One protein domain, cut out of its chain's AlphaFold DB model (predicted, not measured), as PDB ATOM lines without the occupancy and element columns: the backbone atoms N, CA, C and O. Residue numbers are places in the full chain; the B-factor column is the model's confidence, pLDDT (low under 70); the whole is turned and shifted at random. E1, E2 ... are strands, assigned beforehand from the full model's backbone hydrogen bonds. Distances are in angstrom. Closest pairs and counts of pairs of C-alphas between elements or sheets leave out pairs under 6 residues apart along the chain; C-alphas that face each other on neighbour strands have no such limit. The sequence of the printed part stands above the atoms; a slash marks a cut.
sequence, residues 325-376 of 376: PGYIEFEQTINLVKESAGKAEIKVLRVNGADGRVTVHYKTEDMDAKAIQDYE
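What this domain is: This is residues 325 to 376 of the 376 residues of the protein "Hypothetical protein" of Rotaria sp. Silwood1 (UniProt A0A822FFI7). This is a loose rod with little regular structure: a long hairpin whose two strands, E1 and E2, pair near one end of the rod, while their unnamed loop reaches toward the other. After E2 the chain turns and runs back along the rod as an unnamed tail, residues 354 to 376, of which 367 to 373 stand free. The printed part has 52 residues, no named helix and two strands, E1 then E2, in an antiparallel sheet; the class is all strand, with only 12 residues in named elements. The radius of gyration of the C-alphas is 14.0 A, and the spans are 39 by 18 by 17 A.

Where its parts are: E1, residues 325 to 330, is 16.5 A long from C-alpha 325 at (221.366, 71.379, 227.265). E2, residues 348 to 353, is 13.9 A long, ending at C-alpha 353 (222.800, 75.481, 229.430).

How they stand to each other: E1 and E2 are antiparallel neighbours, a hairpin, at 150 degrees between directions. C-alphas 328 and 350 face each other at 4.7 A. N 349 and O 329, 2.8 A apart, are within hydrogen-bond range.

The domain as a whole: The C-alphas of Asp 355 and Gln 373 are the two farthest apart, 39.1 A. The link E1 to E2, 17 residues, is long. The printed part has no cut, and no printed residue is under 70 in pLDDT.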
ATOM      1  N   PRO A 325     221.756  70.973 228.609       84.06
ATOM      2  CA  PRO A 325     221.366  71.379 227.265       84.06
ATOM      3  C   PRO A 325     220.640  72.728 227.289       84.06
ATOM      4  O   PRO A 325     220.458  73.366 226.249       84.06
ATOM      5  N   GLY A 326     220.202  73.193 228.456       89.12
ATOM      6  CA  GLY A 326     219.385  74.386 228.599       89.12
ATOM      7  C   GLY A 326     218.013  74.269 227.949       89.12
ATOM      8  O   GLY A 326     217.651  73.278 227.313       89.12
ATOM      9  N   TYR A 327     217.216  75.313 228.122       90.25
ATOM     10  CA  TYR A 327     215.889  75.419 227.530       90.25
ATOM     11  C   TYR A 327     215.776  76.675 226.674       90.25
ATOM     12  O   TYR A 327     216.541  77.630 226.816       90.25
ATOM     13  N   ILE A 328     214.823  76.641 225.747       93.75
ATOM     14  CA  ILE A 328     214.601  77.698 224.767       93.75
ATOM     15  C   ILE A 328     213.371  78.507 225.163       93.75
ATOM     16  O   ILE A 328     212.293  77.942 225.350       93.75
ATOM     17  N   GLU A 329     213.513  79.826 225.236       95.44
ATOM     18  CA  GLU A 329     212.409  80.746 225.504       95.44
ATOM     19  C   GLU A 329     212.504  82.018 224.657       95.44
ATOM     20  O   GLU A 329     213.554  82.352 224.109       95.44
ATOM     21  N   PHE A 330     211.396  82.745 224.524       95.56
ATOM     22  CA  PHE A 330     211.436  84.090 223.954       95.56
ATOM     23  C   PHE A 330     211.933  85.081 225.005       95.56
ATOM     24  O   PHE A 330     211.503  85.015 226.153       95.56
ATOM     25  N   GLU A 331     212.759  86.053 224.601       94.62
ATOM     26  CA  GLU A 331     213.182  87.136 225.509       94.62
ATOM     27  C   GLU A 331     211.971  87.923 226.038       94.62
ATOM     28  O   GLU A 331     211.960  88.397 227.173       94.62
ATOM     29  N   GLN A 332     210.934  88.065 225.205       92.81
ATOM     30  CA  GLN A 332     209.719  88.806 225.525       92.81
ATOM     31  C   GLN A 332     208.488  88.114 224.941       92.81
ATOM     32  O   GLN A 332     208.496  87.671 223.795       92.81
ATOM     33  N   THR A 333     207.393  88.088 225.706       91.62
ATOM     34  CA  THR A 333     206.093  87.560 225.249       91.62
ATOM     35  C   THR A 333     205.405  88.485 224.240       91.62
ATOM     36  O   THR A 333     204.578  88.036 223.453       91.62
ATOM     37  N   ILE A 334     205.724  89.784 224.266       91.25
ATOM     38  CA  ILE A 334     205.138  90.800 223.387       91.25
ATOM     39  C   ILE A 334     206.267  91.659 222.829       91.25
ATOM     40  O   ILE A 334     207.011  92.270 223.592       91.25
ATOM     41  N   ASN A 335     206.345  91.743 221.502       90.50
ATOM     42  CA  ASN A 335     207.273  92.613 220.790       90.50
ATOM     43  C   ASN A 335     206.475  93.687 220.047       90.50
ATOM     44  O   ASN A 335     205.646  93.371 219.196       90.50
ATOM     45  N   LEU A 336     206.712  94.960 220.372       91.81
ATOM     46  CA  LEU A 336     206.070  96.084 219.694       91.81
ATOM     47  C   LEU A 336     206.996  96.625 218.605       91.81
ATOM     48  O   LEU A 336     208.014  97.251 218.902       91.81
ATOM     49  N   VAL A 337     206.616  96.424 217.346       91.81
ATOM     50  CA  VAL A 337     207.394  96.854 216.179       91.81
ATOM     51  C   VAL A 337     206.547  97.789 215.322       91.81
ATOM     52  O   VAL A 337     205.348  97.587 215.158       91.81
ATOM     53  N   LYS A 338     207.162  98.851 214.797       92.38
ATOM     54  CA  LYS A 338     206.503  99.741 213.833       92.38
ATOM     55  C   LYS A 338     206.584  99.123 212.444       92.38
ATOM     56  O   LYS A 338     207.660  98.694 212.048       92.38
ATOM     57  N   GLU A 339     205.509  99.196 211.669       89.25
ATOM     58  CA  GLU A 339     205.475  98.710 210.278       89.25
ATOM     59  C   GLU A 339     206.579  99.335 209.406       89.25
ATOM     60  O   GLU A 339     207.164  98.679 208.550       89.25
ATOM     61  N   SER A 340     206.958 100.591 209.682       92.38
ATOM     62  CA  SER A 340     208.046 101.277 208.976       92.38
ATOM     63  C   SER A 340     209.450 100.729 209.265       92.38
ATOM     64  O   SER A 340     210.401 101.157 208.613       92.38
ATOM     65  N   ALA A 341     209.606  99.812 210.226       88.69
ATOM     66  CA  ALA A 341     210.886  99.178 210.537       88.69
ATOM     67  C   ALA A 341     211.312  98.154 209.471       88.69
ATOM     68  O   ALA A 341     212.495  97.835 209.369       88.69
ATOM     69  N   GLY A 342     210.367  97.634 208.678       87.94
ATOM     70  CA  GLY A 342     210.614  96.683 207.591       87.94
ATOM     71  C   GLY A 342     210.973  95.258 208.033       87.94
ATOM     72  O   GLY A 342     210.681  94.323 207.299       87.94
ATOM     73  N   LYS A 343     211.575  95.064 209.216       90.69
ATOM     74  CA  LYS A 343     211.835  93.747 209.822       90.69
ATOM     75  C   LYS A 343     211.626  93.790 211.333       90.69
ATOM     76  O   LYS A 343     212.001  94.763 211.985       90.69
ATOM     77  N   ALA A 344     211.062  92.715 211.878       90.81
ATOM     78  CA  ALA A 344     210.952  92.482 213.313       90.81
ATOM     79  C   ALA A 344     211.983  91.427 213.737       90.81
ATOM     80  O   ALA A 344     211.970  90.308 213.229       90.81
ATOM     81  N   GLU A 345     212.875  91.771 214.666       91.25
ATOM     82  CA  GLU A 345     213.800  90.807 215.266       91.25
ATOM     83  C   GLU A 345     213.169  90.219 216.527       91.25
ATOM     84  O   GLU A 345     213.067  90.892 217.553       91.25
ATOM     85  N   ILE A 346     212.734  88.962 216.450       93.06
ATOM     86  CA  ILE A 346     212.221  88.224 217.604       93.06
ATOM     87  C   ILE A 346     213.357  87.390 218.176       93.06
ATOM     88  O   ILE A 346     213.810  86.421 217.564       93.06
ATOM     89  N   LYS A 347     213.842  87.786 219.351       94.06
ATOM     90  CA  LYS A 347     214.947  87.099 220.012       94.06
ATOM     91  C   LYS A 347     214.462  85.856 220.743       94.06
ATOM     92  O   LYS A 347     213.509  85.891 221.524       94.06
ATOM     93  N   VAL A 348     215.186  84.774 220.501       94.38
ATOM     94  CA  VAL A 348     215.043  83.492 221.181       94.38
ATOM     95  C   VAL A 348     216.299  83.284 222.015       94.38
ATOM     96  O   VAL A 348     217.414  83.389 221.501       94.38
ATOM     97  N   LEU A 349     216.114  83.038 223.304       94.31
ATOM     98  CA  LEU A 349     217.175  82.807 224.267       94.31
ATOM     99  C   LEU A 349     217.286  81.312 224.556       94.31
ATOM    100  O   LEU A 349     216.283  80.607 224.642       94.31
ATOM    101  N   ARG A 350     218.525  80.853 224.728       93.69
ATOM    102  CA  ARG A 350     218.847  79.561 225.332       93.69
ATOM    103  C   ARG A 350     219.376  79.841 226.732       93.69
ATOM    104  O   ARG A 350     220.331  80.606 226.870       93.69
ATOM    105  N   VAL A 351     218.722  79.294 227.748       91.88
ATOM    106  CA  VAL A 351     218.955  79.621 229.161       91.88
ATOM    107  C   VAL A 351     219.282  78.347 229.939       91.88
ATOM    108  O   VAL A 351     218.791  77.276 229.589       91.88
ATOM    109  N   ASN A 352     220.107  78.473 230.987       85.31
ATOM    110  CA  ASN A 352     220.555  77.380 231.866       85.31
ATOM    111  C   ASN A 352     221.170  76.194 231.114       85.31
ATOM    112  O   ASN A 352     220.779  75.053 231.314       85.31
ATOM    113  N   GLY A 353     222.077  76.494 230.185       84.19
ATOM    114  CA  GLY A 353     222.800  75.481 229.430       84.19
ATOM    115  C   GLY A 353     223.030  75.889 227.983       84.19
ATOM    116  O   GLY A 353     222.256  76.650 227.395       84.19
ATOM    117  N   ALA A 354     224.126  75.414 227.410       83.75
ATOM    118  CA  ALA A 354     224.481  75.669 226.018       83.75
ATOM    119  C   ALA A 354     224.985  74.413 225.304       83.75
ATOM    120  O   ALA A 354     225.345  74.513 224.127       83.75
ATOM    121  N   ASP A 355     224.969  73.263 225.979       84.75
ATOM    122  CA  ASP A 355     225.609  72.065 225.469       84.75
ATOM    123  C   ASP A 355     224.761  71.331 224.421       84.75
ATOM    124  O   ASP A 355     223.530  71.313 224.454       84.75
ATOM    125  N   GLY A 356     225.420  70.784 223.407       80.50
ATOM    126  CA  GLY A 356     224.764  70.073 222.322       80.50
ATOM    127  C   GLY A 356     224.049  70.965 221.296       80.50
ATOM    128  O   GLY A 356     223.814  72.173 221.453       80.50
ATOM    129  N   ARG A 357     223.697  70.340 220.165       85.25
ATOM    130  CA  ARG A 357     223.013  70.990 219.039       85.25
ATOM    131  C   ARG A 357     221.499  70.901 219.205       85.25
ATOM    132  O   ARG A 357     220.917  69.837 219.018       85.25
ATOM    133  N   VAL A 358     220.850  72.043 219.413       86.69
ATOM    134  CA  VAL A 358     219.384  72.141 219.468       86.69
ATOM    135  C   VAL A 358     218.833  72.666 218.145       86.69
ATOM    136  O   VAL A 358     219.340  73.635 217.583       86.69
ATOM    137  N   THR A 359     217.779  72.020 217.640       91.25
ATOM    138  CA  THR A 359     216.998  72.498 216.489       91.25
ATOM    139  C   THR A 359     215.635  72.962 216.983       91.25
ATOM    140  O   THR A 359     214.930  72.204 217.643       91.25
ATOM    141  N   VAL A 360     215.262  74.199 216.658       91.81
ATOM    142  CA  VAL A 360     213.988  74.802 217.067       91.81
ATOM    143  C   VAL A 360     213.121  75.013 215.834       91.81
ATOM    144  O   VAL A 360     213.545  75.643 214.866       91.81
ATOM    145  N   HIS A 361     211.894  74.500 215.876       94.75
ATOM    146  CA  HIS A 361     210.878  74.798 214.876       94.75
ATOM    147  C   HIS A 361     210.045  75.985 215.342       94.75
ATOM    148  O   HIS A 361     209.572  76.010 216.476       94.75
ATOM    149  N   TYR A 362     209.839  76.950 214.453       93.25
ATOM    150  CA  TYR A 362     208.955  78.079 214.691       93.25
ATOM    151  C   TYR A 362     207.937  78.177 213.558       93.25
ATOM    152  O   TYR A 362     208.172  77.711 212.442       93.25
ATOM    153  N   LYS A 363     206.789  78.772 213.868       93.56
ATOM    154  CA  LYS A 363     205.760  79.128 212.899       93.56
ATOM    155  C   LYS A 363     205.094  80.419 213.345       93.56
ATOM    156  O   LYS A 363     205.026  80.703 214.539       93.56
ATOM    157  N   THR A 364     204.602  81.168 212.379       93.44
ATOM    158  CA  THR A 364     203.728  82.313 212.601       93.44
ATOM    159  C   THR A 364     202.268  81.855 212.558       93.44
ATOM    160  O   THR A 364     201.941  80.842 211.931       93.44
ATOM    161  N   GLU A 365     201.390  82.557 213.272       93.81
ATOM    162  CA  GLU A 365     199.944  82.328 213.239       93.81
ATOM    163  C   GLU A 365     199.216  83.662 213.085       93.81
ATOM    164  O   GLU A 365     199.527  84.639 213.767       93.81
ATOM    165  N   ASP A 366     198.225  83.680 212.194       94.75
ATOM    166  CA  ASP A 366     197.408  84.859 211.943       94.75
ATOM    167  C   ASP A 366     196.518  85.184 213.140       94.75
ATOM    168  O   ASP A 366     195.783  84.335 213.650       94.75
ATOM    169  N   MET A 367     196.481  86.464 213.493       91.56
ATOM    170  CA  MET A 367     195.486  87.023 214.405       91.56
ATOM    171  C   MET A 367     194.790  88.190 213.699       91.56
ATOM    172  O   MET A 367     194.128  87.974 212.676       91.56
ATOM    173  N   ASP A 368     194.959  89.408 214.215       93.94
ATOM    174  CA  ASP A 368     194.507  90.637 213.562       93.94
ATOM    175  C   ASP A 368     195.345  90.937 212.311       93.94
ATOM    176  O   ASP A 368     194.793  91.340 211.291       93.94
ATOM    177  N   ALA A 369     196.651  90.659 212.373       91.44
ATOM    178  CA  ALA A 369     197.553  90.681 211.227       91.44
ATOM    179  C   ALA A 369     197.462  89.364 210.432       91.44
ATOM    180  O   ALA A 369     197.342  88.282 211.026       91.44
ATOM    181  N   LYS A 370     197.525  89.453 209.101       92.81
ATOM    182  CA  LYS A 370     197.439  88.344 208.141       92.81
ATOM    183  C   LYS A 370     198.746  88.142 207.383       92.81
ATOM    184  O   LYS A 370     199.332  89.102 206.877       92.81
ATOM    185  N   ALA A 371     199.160  86.887 207.235       92.19
ATOM    186  CA  ALA A 371     200.308  86.511 206.419       92.19
ATOM    187  C   ALA A 371     200.160  87.015 204.971       92.19
ATOM    188  O   ALA A 371     199.053  87.081 204.431       92.19
ATOM    189  N   ILE A 372     201.281  87.354 204.329       89.00
ATOM    190  CA  ILE A 372     201.403  87.924 202.970       89.00
ATOM    191  C   ILE A 372     200.898  89.374 202.857       89.00
ATOM    192  O   ILE A 372     201.403  90.127 202.024       89.00
ATOM    193  N   GLN A 373     199.924  89.786 203.673       90.88
ATOM    194  CA  GLN A 373     199.415  91.157 203.688       90.88
ATOM    195  C   GLN A 373     200.175  92.046 204.682       90.88
ATOM    196  O   GLN A 373     200.618  93.129 204.302       90.88
ATOM    197  N   ASP A 374     200.317  91.587 205.926       90.50
ATOM    198  CA  ASP A 374     200.855  92.378 207.039       90.50
ATOM    199  C   ASP A 374     202.240  91.891 207.488       90.50
ATOM    200  O   ASP A 374     203.054  92.677 207.973       90.50
ATOM    201  N   TYR A 375     202.529  90.599 207.316       90.75
ATOM    202  CA  TYR A 375     203.830  90.006 207.625       90.75
ATOM    203  C   TYR A 375     204.120  88.794 206.729       90.75
ATOM    204  O   TYR A 375     203.208  88.232 206.120       90.75
ATOM    205  N   GLU A 376     205.390  88.394 206.651       86.19
ATOM    206  CA  GLU A 376     205.861  87.205 205.921       86.19
ATOM    207  C   GLU A 376     206.570  86.200 206.829       86.19
ATOM    208  O   GLU A 376     207.233  86.637 207.800       86.19
TER     209      GLU A 376